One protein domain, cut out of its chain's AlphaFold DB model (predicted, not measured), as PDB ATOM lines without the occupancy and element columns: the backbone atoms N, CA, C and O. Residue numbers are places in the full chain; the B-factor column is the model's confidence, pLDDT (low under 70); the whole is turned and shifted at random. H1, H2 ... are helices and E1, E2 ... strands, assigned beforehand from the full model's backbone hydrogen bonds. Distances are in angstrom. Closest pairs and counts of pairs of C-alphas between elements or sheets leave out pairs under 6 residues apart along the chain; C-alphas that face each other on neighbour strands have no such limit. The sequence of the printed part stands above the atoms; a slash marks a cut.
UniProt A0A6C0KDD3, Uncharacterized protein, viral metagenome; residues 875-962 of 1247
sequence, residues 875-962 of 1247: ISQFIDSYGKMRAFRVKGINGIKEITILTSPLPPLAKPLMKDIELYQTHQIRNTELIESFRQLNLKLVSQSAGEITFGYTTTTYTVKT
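What this domain is: This is residues 875 to 962 of the 1247 residues of an uncharacterized protein of viral metagenome (UniProt A0A6C0KDD3). One strongly twisted sheet of six strands curls round a single short helix, H1. Two meanders, E1 E2 E3 and E4 E5 E6, each strand the antiparallel neighbour of the one before, join side by side through E3 and E6, and the long stretch of residues 907 to 926 leads from E3 to H1. The 88 printed residues hold named elements in the order E1 E2 E3 H1 E4 E5 E6; the sheet's order is E1 E2 E3 E6 E5 E4, all antiparallel, and the class is mostly strand. The whole is compact, with a radius of gyration of the C-alphas of 12.5 A, and rounded, spanning 33 by 27 by 23 A.

How they stand to each other: E3, residues 896 to 906, bends by 67 degrees at residue 903. It is antiparallel to E6, residues 956 to 961, at 139 degrees, with N 902 and O 959 2.8 A apart. E2, residues 885 to 893, forms a hairpin with E3; N 888 and O 901 are 3.0 A apart. E1, residues 875 to 879, an edge strand, forms a hairpin with E2; N 878 and O 887 are 2.8 A apart. E5, residues 948 to 953, forms a hairpin with E6, where N 951 and O 958 are 2.8 A apart. E4, residues 940 to 945, the other edge strand, forms a hairpin with E5, where N 942 and O 950 are 2.9 A apart. These N and O pairs are within hydrogen-bond range. E1 and E4 are apart. H1, residues 927 to 935, is on the sheet; its closest C-alphas to E2 are those of Ser 933 and Ile 893, 6.7 A. Every O i to N i+4 pair in H1 is within hydrogen-bond range.

Where its parts are: E1 begins at C-alpha 875 (-2.212, 22.685, 17.909), and E6 ends at C-alpha 961 (13.192, 24.451, 9.063). E3 is 23.4 A long and E2 20.4 A.

The domain as a whole: The C-alphas of Tyr 882 and Thr 928, the two farthest apart, are 34.4 A apart. The printed part has no cut. The link from E3 to H1 is long; the other five are tight. Mean pLDDT of the printed part is 83.5, and residues 892, 894 to 895 and 918 to 925 are under 70.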
ATOM      1  N   ILE A 875      -1.034  23.100  18.680       92.44
ATOM      2  CA  ILE A 875      -2.212  22.685  17.909       92.44
ATOM      3  C   ILE A 875      -2.246  21.163  17.748       92.44
ATOM      4  O   ILE A 875      -3.285  20.538  17.931       92.44
ATOM      5  N   SER A 876      -1.113  20.572  17.371       92.38
ATOM      6  CA  SER A 876      -0.977  19.146  17.055       92.38
ATOM      7  C   SER A 876       0.456  18.674  17.288       92.38
ATOM      8  O   SER A 876       1.366  19.491  17.437       92.38
ATOM      9  N   GLN A 877       0.655  17.361  17.337       93.88
ATOM     10  CA  GLN A 877       1.946  16.727  17.605       93.88
ATOM     11  C   GLN A 877       2.208  15.541  16.676       93.88
ATOM     12  O   GLN A 877       1.282  14.931  16.156       93.88
ATOM     13  N   PHE A 878       3.468  15.171  16.508       92.62
ATOM     14  CA  PHE A 878       3.879  13.949  15.832       92.62
ATOM     15  C   PHE A 878       4.637  13.078  16.821       92.62
ATOM     16  O   PHE A 878       5.595  13.532  17.455       92.62
ATOM     17  N   ILE A 879       4.189  11.834  16.936       91.44
ATOM     18  CA  ILE A 879       4.731  10.827  17.838       91.44
ATOM     19  C   ILE A 879       5.407   9.755  16.991       91.44
ATOM     20  O   ILE A 879       4.850   9.297  15.996       91.44
ATOM     21  N   ASP A 880       6.625   9.382  17.367       86.19
ATOM     22  CA  ASP A 880       7.360   8.324  16.690       86.19
ATOM     23  C   ASP A 880       6.912   6.917  17.117       86.19
ATOM     24  O   ASP A 880       6.115   6.727  18.034       86.19
ATOM     25  N   SER A 881       7.475   5.893  16.479       82.88
ATOM     26  CA  SER A 881       7.195   4.492  16.814       82.88
ATOM     27  C   SER A 881       7.662   4.073  18.214       82.88
ATOM     28  O   SER A 881       7.345   2.970  18.641       82.88
ATOM     29  N   TYR A 882       8.432   4.898  18.929       85.00
ATOM     30  CA  TYR A 882       8.801   4.663  20.329       85.00
ATOM     31  C   TYR A 882       7.839   5.345  21.307       85.00
ATOM     32  O   TYR A 882       8.090   5.353  22.516       85.00
ATOM     33  N   GLY A 883       6.766   5.946  20.791       90.12
ATOM     34  CA  GLY A 883       5.794   6.665  21.591       90.12
ATOM     35  C   GLY A 883       6.275   8.031  22.060       90.12
ATOM     36  O   GLY A 883       5.700   8.574  22.999       90.12
ATOM     37  N   LYS A 884       7.345   8.591  21.476       92.00
ATOM     38  CA  LYS A 884       7.891   9.898  21.872       92.00
ATOM     39  C   LYS A 884       7.485  10.975  20.879       92.00
ATOM     40  O   LYS A 884       7.560  10.775  19.668       92.00
ATOM     41  N   MET A 885       7.114  12.146  21.381       93.81
ATOM     42  CA  MET A 885       6.859  13.313  20.548       93.81
ATOM     43  C   MET A 885       8.172  13.795  19.909       93.81
ATOM     44  O   MET A 885       9.169  13.988  20.608       93.81
ATOM     45  N   ARG A 886       8.174  13.980  18.582       91.38
ATOM     46  CA  ARG A 886       9.326  14.465  17.785       91.38
ATOM     47  C   ARG A 886       9.072  15.768  17.061       91.38
ATOM     48  O   ARG A 886      10.020  16.411  16.625       91.38
ATOM     49  N   ALA A 887       7.816  16.160  16.926       93.25
ATOM     50  CA  ALA A 887       7.469  17.466  16.407       93.25
ATOM     51  C   ALA A 887       6.128  17.914  16.974       93.25
ATOM     52  O   ALA A 887       5.297  17.083  17.342       93.25
ATOM     53  N   PHE A 888       5.900  19.217  17.008       94.00
ATOM     54  CA  PHE A 888       4.592  19.784  17.302       94.00
ATOM     55  C   PHE A 888       4.385  21.085  16.535       94.00
ATOM     56  O   PHE A 888       5.341  21.759  16.151       94.00
ATOM     57  N   ARG A 889       3.121  21.415  16.274       92.56
ATOM     58  CA  ARG A 889       2.730  22.625  15.553       92.56
ATOM     59  C   ARG A 889       2.264  23.689  16.532       92.56
ATOM     60  O   ARG A 889       1.404  23.403  17.362       92.56
ATOM     61  N   VAL A 890       2.792  24.903  16.414       91.81
ATOM     62  CA  VAL A 890       2.461  26.037  17.290       91.81
ATOM     63  C   VAL A 890       1.739  27.130  16.503       91.81
ATOM     64  O   VAL A 890       2.123  27.429  15.373       91.81
ATOM     65  N   LYS A 891       0.707  27.737  17.100       88.56
ATOM     66  CA  LYS A 891      -0.017  28.903  16.574       88.56
ATOM     67  C   LYS A 891       0.516  30.204  17.174       88.56
ATOM     68  O   LYS A 891       0.684  30.284  18.389       88.56
ATOM     69  N   GLY A 892       0.627  31.255  16.360       69.12
ATOM     70  CA  GLY A 892       0.589  32.636  16.857       69.12
ATOM     71  C   GLY A 892       1.876  33.170  17.484       69.12
ATOM     72  O   GLY A 892       1.805  34.032  18.356       69.12
ATOM     73  N   ILE A 893       3.044  32.709  17.040       71.75
ATOM     74  CA  ILE A 893       4.318  33.323  17.433       71.75
ATOM     75  C   ILE A 893       4.520  34.584  16.571       71.75
ATOM     76  O   ILE A 893       4.775  34.465  15.380       71.75
ATOM     77  N   ASN A 894       4.342  35.783  17.140       68.50
ATOM     78  CA  ASN A 894       4.633  37.083  16.500       68.50
ATOM     79  C   ASN A 894       4.066  37.276  15.074       68.50
ATOM     80  O   ASN A 894       4.745  37.748  14.172       68.50
ATOM     81  N   GLY A 895       2.794  36.915  14.862       69.00
ATOM     82  CA  GLY A 895       2.111  37.066  13.565       69.00
ATOM     83  C   GLY A 895       2.238  35.857  12.630       69.00
ATOM     84  O   GLY A 895       1.522  35.778  11.631       69.00
ATOM     85  N   ILE A 896       3.058  34.865  12.988       72.62
ATOM     86  CA  ILE A 896       3.154  33.588  12.279       72.62
ATOM     87  C   ILE A 896       1.886  32.772  12.541       72.62
ATOM     88  O   ILE A 896       1.559  32.454  13.688       72.62
ATOM     89  N   LYS A 897       1.168  32.414  11.467       80.06
ATOM     90  CA  LYS A 897      -0.082  31.645  11.563       80.06
ATOM     91  C   LYS A 897       0.150  30.289  12.224       80.06
ATOM     92  O   LYS A 897      -0.488  30.007  13.235       80.06
ATOM     93  N   GLU A 898       1.063  29.485  11.679       87.38
ATOM     94  CA  GLU A 898       1.417  28.157  12.185       87.38
ATOM     95  C   GLU A 898       2.882  27.840  11.868       87.38
ATOM     96  O   GLU A 898       3.370  28.186  10.793       87.38
ATOM     97  N   ILE A 899       3.575  27.168  12.788       88.62
ATOM     98  CA  ILE A 899       4.953  26.707  12.594       88.62
ATOM     99  C   ILE A 899       5.128  25.288  13.131       88.62
ATOM    100  O   ILE A 899       4.639  24.970  14.217       88.62
ATOM    101  N   THR A 900       5.819  24.432  12.378       90.88
ATOM    102  CA  THR A 900       6.189  23.081  12.824       90.88
ATOM    103  C   THR A 900       7.570  23.132  13.471       90.88
ATOM    104  O   THR A 900       8.544  23.521  12.830       90.88
ATOM    105  N   ILE A 901       7.656  22.720  14.735       92.06
ATOM    106  CA  ILE A 901       8.898  22.671  15.509       92.06
ATOM    107  C   ILE A 901       9.275  21.206  15.705       92.06
ATOM    108  O   ILE A 901       8.510  20.438  16.290       92.06
ATOM    109  N   LEU A 902      10.449  20.814  15.214       91.62
ATOM    110  CA  LEU A 902      11.054  19.510  15.480       91.62
ATOM    111  C   LEU A 902      11.708  19.540  16.860       91.62
ATOM    112  O   LEU A 902      12.275  20.552  17.257       91.62
ATOM    113  N   THR A 903      11.664  18.441  17.596       92.94
ATOM    114  CA  THR A 903      12.209  18.366  18.951       92.94
ATOM    115  C   THR A 903      12.998  17.080  19.172       92.94
ATOM    116  O   THR A 903      12.719  16.034  18.574       92.94
ATOM    117  N   SER A 904      13.993  17.139  20.059       89.44
ATOM    118  CA  SER A 904      14.516  15.934  20.715       89.44
ATOM    119  C   SER A 904      13.365  15.179  21.413       89.44
ATOM    120  O   SER A 904      12.334  15.788  21.686       89.44
ATOM    121  N   PRO A 905      13.475  13.866  21.696       91.25
ATOM    122  CA  PRO A 905      12.317  13.098  22.148       91.25
ATOM    123  C   PRO A 905      11.696  13.706  23.408       91.25
ATOM    124  O   PRO A 905      12.371  13.847  24.426       91.25
ATOM    125  N   LEU A 906      10.409  14.039  23.317       93.19
ATOM    126  CA  LEU A 906       9.602  14.589  24.400       93.19
ATOM    127  C   LEU A 906       8.428  13.655  24.733       93.19
ATOM    128  O   LEU A 906       8.078  12.775  23.936       93.19
ATOM    129  N   PRO A 907       7.798  13.810  25.906       93.06
ATOM    130  CA  PRO A 907       6.560  13.112  26.197       93.06
ATOM    131  C   PRO A 907       5.412  13.505  25.257       93.06
ATOM    132  O   PRO A 907       5.327  14.666  24.860       93.06
ATOM    133  N   PRO A 908       4.510  12.582  24.892       93.81
ATOM    134  CA  PRO A 908       3.267  12.947  24.230       93.81
ATOM    135  C   PRO A 908       2.472  13.987  25.021       93.81
ATOM    136  O   PRO A 908       2.451  13.961  26.251       93.81
ATOM    137  N   LEU A 909       1.802  14.882  24.305       91.69
ATOM    138  CA  LEU A 909       0.894  15.883  24.861       91.69
ATOM    139  C   LEU A 909      -0.571  15.466  24.710       91.69
ATOM    140  O   LEU A 909      -0.912  14.557  23.952       91.69
ATOM    141  N   ALA A 910      -1.469  16.180  25.381       89.12
ATOM    142  CA  ALA A 910      -2.914  16.068  25.212       89.12
ATOM    143  C   ALA A 910      -3.387  16.747  23.905       89.12
ATOM    144  O   ALA A 910      -4.269  17.606  23.911       89.12
ATOM    145  N   LYS A 911      -2.749  16.423  22.769       90.75
ATOM    146  CA  LYS A 911      -2.938  17.099  21.473       90.75
ATOM    147  C   LYS A 911      -3.191  16.111  20.328       90.75
ATOM    148  O   LYS A 911      -2.633  15.013  20.351       90.75
ATOM    149  N   PRO A 912      -3.976  16.491  19.300       90.44
ATOM    150  CA  PRO A 912      -4.190  15.666  18.112       90.44
ATOM    151  C   PRO A 912      -2.887  15.265  17.411       90.44
ATOM    152  O   PRO A 912      -1.935  16.049  17.367       90.44
ATOM    153  N   LEU A 913      -2.866  14.070  16.809       89.12
ATOM    154  CA  LEU A 913      -1.762  13.653  15.947       89.12
ATOM    155  C   LEU A 913      -1.778  14.383  14.603       89.12
ATOM    156  O   LEU A 913      -2.823  14.552  13.973       89.12
ATOM    157  N   MET A 914      -0.591  14.751  14.142       88.75
ATOM    158  CA  MET A 914      -0.334  15.143  12.765       88.75
ATOM    159  C   MET A 914      -0.395  13.893  11.879       88.75
ATOM    160  O   MET A 914       0.185  12.867  12.229       88.75
ATOM    161  N   LYS A 915      -1.097  13.980  10.740       77.56
ATOM    162  CA  LYS A 915      -1.147  12.885   9.752       77.56
ATOM    163  C   LYS A 915       0.230  12.621   9.150       77.56
ATOM    164  O   LYS A 915       0.637  11.474   9.053       77.56
ATOM    165  N   ASP A 916       0.929  13.704   8.835       72.38
ATOM    166  CA  ASP A 916       2.309  13.725   8.378       72.38
ATOM    167  C   ASP A 916       3.012  14.950   8.967       72.38
ATOM    168  O   ASP A 916       2.369  15.940   9.344       72.38
ATOM    169  N   ILE A 917       4.345  14.903   9.031       73.12
ATOM    170  CA  ILE A 917       5.151  16.101   9.270       73.12
ATOM    171  C   ILE A 917       5.143  16.902   7.968       73.12
ATOM    172  O   ILE A 917       6.088  16.870   7.184       73.12
ATOM    173  N   GLU A 918       4.051  17.616   7.719       68.75
ATOM    174  CA  GLU A 918       4.055  18.690   6.739       68.75
ATOM    175  C   GLU A 918       5.036  19.746   7.256       68.75
ATOM    176  O   GLU A 918       4.754  20.510   8.189       68.75
ATOM    177  N   LEU A 919       6.245  19.731   6.695       61.22
ATOM    178  CA  LEU A 919       7.202  20.810   6.853       61.22
ATOM    179  C   LEU A 919       6.613  22.010   6.114       61.22
ATOM    180  O   LEU A 919       6.866  22.204   4.927       61.22
ATOM    181  N   TYR A 920       5.791  22.797   6.809       56.97
ATOM    182  CA  TYR A 920       5.434  24.135   6.360       56.97
ATOM    183  C   TYR A 920       6.732  24.924   6.315       56.97
ATOM    184  O   TYR A 920       7.182  25.466   7.325       56.97
ATOM    185  N   GLN A 921       7.375  24.916   5.150       53.50
ATOM    186  CA  GLN A 921       8.512  25.771   4.884       53.50
ATOM    187  C   GLN A 921       8.038  27.193   5.157       53.50
ATOM    188  O   GLN A 921       7.080  27.675   4.538       53.50
ATOM    189  N   THR A 922       8.684  27.839   6.123       56.03
ATOM    190  CA  THR A 922       8.436  29.221   6.516       56.03
ATOM    191  C   THR A 922       8.952  30.157   5.421       56.03
ATOM    192  O   THR A 922       9.821  30.984   5.662       56.03
ATOM    193  N   HIS A 923       8.444  30.027   4.195       54.59
ATOM    194  CA  HIS A 923       8.860  30.824   3.036       54.59
ATOM    195  C   HIS A 923       8.649  32.331   3.233       54.59
ATOM    196  O   HIS A 923       9.100  33.123   2.417       54.59
ATOM    197  N   GLN A 924       7.921  32.732   4.277       58.38
ATOM    198  CA  GLN A 924       7.529  34.116   4.523       58.38
ATOM    199  C   GLN A 924       8.170  34.734   5.771       58.38
ATOM    200  O   GLN A 924       7.863  35.881   6.074       58.38
ATOM    201  N   ILE A 925       9.016  34.009   6.513       67.06
ATOM    202  CA  ILE A 925       9.536  34.491   7.802       67.06
ATOM    203  C   ILE A 925      11.042  34.672   7.700       67.06
ATOM    204  O   ILE A 925      11.772  33.712   7.454       67.06
ATOM    205  N   ARG A 926      11.502  35.904   7.934       75.38
ATOM    206  CA  ARG A 926      12.933  36.203   8.020       75.38
ATOM    207  C   ARG A 926      13.521  35.500   9.240       75.38
ATOM    208  O   ARG A 926      12.954  35.571  10.332       75.38
ATOM    209  N   ASN A 927      14.693  34.886   9.080       81.06
ATOM    210  CA  ASN A 927      15.402  34.192  10.165       81.06
ATOM    211  C   ASN A 927      15.552  35.071  11.427       81.06
ATOM    212  O   ASN A 927      15.468  34.566  12.544       81.06
ATOM    213  N   THR A 928      15.709  36.390  11.262       81.00
ATOM    214  CA  THR A 928      15.826  37.360  12.364       81.00
ATOM    215  C   THR A 928      14.568  37.441  13.232       81.00
ATOM    216  O   THR A 928      14.676  37.394  14.454       81.00
ATOM    217  N   GLU A 929      13.379  37.490  12.627       81.88
ATOM    218  CA  GLU A 929      12.099  37.566  13.350       81.88
ATOM    219  C   GLU A 929      11.835  36.277  14.134       81.88
ATOM    220  O   GLU A 929      11.378  36.308  15.280       81.88
ATOM    221  N   LEU A 930      12.185  35.129  13.544       83.88
ATOM    222  CA  LEU A 930      12.094  33.838  14.215       83.88
ATOM    223  C   LEU A 930      13.037  33.774  15.427       83.88
ATOM    224  O   LEU A 930      12.609  33.388  16.515       83.88
ATOM    225  N   ILE A 931      14.297  34.192  15.264       86.25
ATOM    226  CA  ILE A 931      15.291  34.210  16.347       86.25
ATOM    227  C   ILE A 931      14.836  35.119  17.493       86.25
ATOM    228  O   ILE A 931      14.911  34.713  18.653       86.25
ATOM    229  N   GLU A 932      14.338  36.322  17.201       84.75
ATOM    230  CA  GLU A 932      13.825  37.241  18.225       84.75
ATOM    231  C   GLU A 932      12.620  36.661  18.970       84.75
ATOM    232  O   GLU A 932      12.571  36.701  20.200       84.75
ATOM    233  N   SER A 933      11.692  36.042  18.240       84.19
ATOM    234  CA  SER A 933      10.511  35.409  18.829       84.19
ATOM    235  C   SER A 933      10.870  34.253  19.763       84.19
ATOM    236  O   SER A 933      10.294  34.109  20.837       84.19
ATOM    237  N   PHE A 934      11.852  33.433  19.384       87.19
ATOM    238  CA  PHE A 934      12.306  32.310  20.204       87.19
ATOM    239  C   PHE A 934      13.135  32.788  21.408       87.19
ATOM    240  O   PHE A 934      13.007  32.232  22.499       87.19
ATOM    241  N   ARG A 935      13.909  33.875  21.274       85.06
ATOM    242  CA  ARG A 935      14.609  34.506  22.410       85.06
ATOM    243  C   ARG A 935      13.644  35.004  23.488       85.06
ATOM    244  O   ARG A 935      13.952  34.858  24.666       85.06
ATOM    245  N   GLN A 936      12.470  35.520  23.112       85.38
ATOM    246  CA  GLN A 936      11.423  35.916  24.071       85.38
ATOM    247  C   GLN A 936      10.896  34.731  24.905       85.38
ATOM    248  O   GLN A 936      10.386  34.935  26.004       85.38
ATOM    249  N   LEU A 937      11.069  33.496  24.422       84.75
ATOM    250  CA  LEU A 937      10.735  32.255  25.130       84.75
ATOM    251  C   LEU A 937      11.920  31.683  25.935       84.75
ATOM    252  O   LEU A 937      11.873  30.531  26.363       84.75
ATOM    253  N   ASN A 938      12.991  32.461  26.139       88.00
ATOM    254  CA  ASN A 938      14.238  32.038  26.795       88.00
ATOM    255  C   ASN A 938      14.943  30.851  26.108       88.00
ATOM    256  O   ASN A 938      15.661  30.079  26.750       88.00
ATOM    257  N   LEU A 939      14.760  30.702  24.795       88.50
ATOM    258  CA  LEU A 939      15.448  29.697  23.991       88.50
ATOM    259  C   LEU A 939      16.833  30.204  23.566       88.50
ATOM    260  O   LEU A 939      16.965  31.306  23.028       88.50
ATOM    261  N   LYS A 940      17.878  29.398  23.788       89.88
ATOM    262  CA  LYS A 940      19.255  29.723  23.381       89.88
ATOM    263  C   LYS A 940      19.516  29.210  21.971       89.88
ATOM    264  O   LYS A 940      19.219  28.058  21.694       89.88
ATOM    265  N   LEU A 941      20.086  30.022  21.085       88.81
ATOM    266  CA  LEU A 941      20.505  29.547  19.763       88.81
ATOM    267  C   LEU A 941      21.661  28.541  19.929       88.81
ATOM    268  O   LEU A 941      22.659  28.874  20.564       88.81
ATOM    269  N   VAL A 942      21.500  27.321  19.409       84.81
ATOM    270  CA  VAL A 942      22.503  26.240  19.489       84.81
ATOM    271  C   VAL A 942      23.251  26.107  18.175       84.81
ATOM    272  O   VAL A 942      24.473  26.043  18.180       84.81
ATOM    273  N   SER A 943      22.532  26.066  17.055       82.12
ATOM    274  CA  SER A 943      23.134  25.979  15.727       82.12
ATOM    275  C   SER A 943      22.232  26.609  14.678       82.12
ATOM    276  O   SER A 943      21.008  26.650  14.825       82.12
ATOM    277  N   GLN A 944      22.852  27.065  13.599       80.12
ATOM    278  CA  GLN A 944      22.182  27.621  12.439       80.12
ATOM    279  C   GLN A 944      22.887  27.083  11.193       80.12
ATOM    280  O   GLN A 944      24.079  27.308  11.012       80.12
ATOM    281  N   SER A 945      22.166  26.335  10.364       77.62
ATOM    282  CA  SER A 945      22.670  25.785   9.101       77.62
ATOM    283  C   SER A 945      21.754  26.189   7.951       77.62
ATOM    284  O   SER A 945      20.661  26.715   8.169       77.62
ATOM    285  N   ALA A 946      22.185  25.953   6.708       71.56
ATOM    286  CA  ALA A 946      21.344  26.198   5.540       71.56
ATOM    287  C   ALA A 946      20.007  25.444   5.689       71.56
ATOM    288  O   ALA A 946      19.971  24.216   5.732       71.56
ATOM    289  N   GLY A 947      18.920  26.203   5.833       75.88
ATOM    290  CA  GLY A 947      17.562  25.684   5.967       75.88
ATOM    291  C   GLY A 947      17.139  25.202   7.359       75.88
ATOM    292  O   GLY A 947      16.043  24.654   7.480       75.88
ATOM    293  N   GLU A 948      17.943  25.392   8.413       83.12
ATOM    294  CA  GLU A 948      17.599  24.982   9.784       83.12
ATOM    295  C   GLU A 948      18.121  25.941  10.854       83.12
ATOM    296  O   GLU A 948      19.264  26.397  10.819       83.12
ATOM    297  N   ILE A 949      17.292  26.187  11.867       87.31
ATOM    298  CA  ILE A 949      17.679  26.896  13.086       87.31
ATOM    299  C   ILE A 949      17.321  26.026  14.285       87.31
ATOM    300  O   ILE A 949      16.154  25.680  14.482       87.31
ATOM    301  N   THR A 950      18.321  25.687  15.095       88.31
ATOM    302  CA  THR A 950      18.161  24.876  16.303       88.31
ATOM    303  C   THR A 950      18.371  25.725  17.542       88.31
ATOM    304  O   THR A 950      19.402  26.373  17.724       88.31
ATOM    305  N   PHE A 951      17.404  25.653  18.444       91.06
ATOM    306  CA  PHE A 951      17.430  26.280  19.750       91.06
ATOM    307  C   PHE A 951      17.511  25.231  20.860       91.06
ATOM    308  O   PHE A 951      16.971  24.137  20.737       91.06
ATOM    309  N   GLY A 952      18.148  25.570  21.972       89.62
ATOM    310  CA  GLY A 952      18.234  24.770  23.183       89.62
ATOM    311  C   GLY A 952      17.405  25.381  24.309       89.62
ATOM    312  O   GLY A 952      17.440  26.591  24.540       89.62
ATOM    313  N   TYR A 953      16.702  24.523  25.042       87.50
ATOM    314  CA  TYR A 953      16.051  24.828  26.314       87.50
ATOM    315  C   TYR A 953      16.356  23.695  27.279       87.50
ATOM    316  O   TYR A 953      16.038  22.545  26.979       87.50
ATOM    317  N   THR A 954      16.954  23.999  28.428       84.56
ATOM    318  CA  THR A 954      17.400  22.981  29.395       84.56
ATOM    319  C   THR A 954      18.242  21.878  28.721       84.56
ATOM    320  O   THR A 954      19.380  22.139  28.344       84.56
ATOM    321  N   THR A 955      17.695  20.674  28.536       79.12
ATOM    322  CA  THR A 955      18.329  19.517  27.869       79.12
ATOM    323  C   THR A 955      17.681  19.148  26.527       79.12
ATOM    324  O   THR A 955      18.046  18.146  25.916       79.12
ATOM    325  N   THR A 956      16.706  19.938  26.069       83.62
ATOM    326  CA  THR A 956      15.898  19.680  24.866       83.62
ATOM    327  C   THR A 956      16.285  20.636  23.748       83.62
ATOM    328  O   THR A 956      16.483  21.830  23.979       83.62
ATOM    329  N   THR A 957      16.348  20.127  22.521       90.19
ATOM    330  CA  THR A 957      16.590  20.933  21.318       90.19
ATOM    331  C   THR A 957      15.312  21.091  20.506       90.19
ATOM    332  O   THR A 957      14.630  20.098  20.266       90.19
ATOM    333  N   TYR A 958      15.044  22.299  20.023       92.12
ATOM    334  CA  TYR A 958      13.907  22.678  19.189       92.12
ATOM    335  C   TYR A 958      14.432  23.196  17.849       92.12
ATOM    336  O   TYR A 958      15.120  24.209  17.815       92.12
ATOM    337  N   THR A 959      14.140  22.504  16.753       90.44
ATOM    338  CA  THR A 959      14.631  22.840  15.411       90.44
ATOM    339  C   THR A 959      13.487  23.285  14.516       90.44
ATOM    340  O   THR A 959      12.453  22.623  14.431       90.44
ATOM    341  N   VAL A 960      13.686  24.401  13.828       89.69
ATOM    342  CA  VAL A 960      12.764  24.949  12.835       89.69
ATOM    343  C   VAL A 960      13.445  24.915  11.473       89.69
ATOM    344  O   VAL A 960      14.594  25.329  11.346       89.69
ATOM    345  N   LYS A 961      12.732  24.432  10.455       83.50
ATOM    346  CA  LYS A 961      13.192  24.451   9.063       83.50
ATOM    347  C   LYS A 961      12.906  25.822   8.447       83.50
ATOM    348  O   LYS A 961      11.774  26.292   8.539       83.50
ATOM    349  N   THR A 962      13.901  26.442   7.824       80.75
ATOM    350  CA  THR A 962      13.823  27.780   7.218       80.75
ATOM    351  C   THR A 962      14.112  27.728   5.713       80.75
ATOM    352  O   THR A 962      14.595  26.720   5.205       80.75
TER     353      THR A 962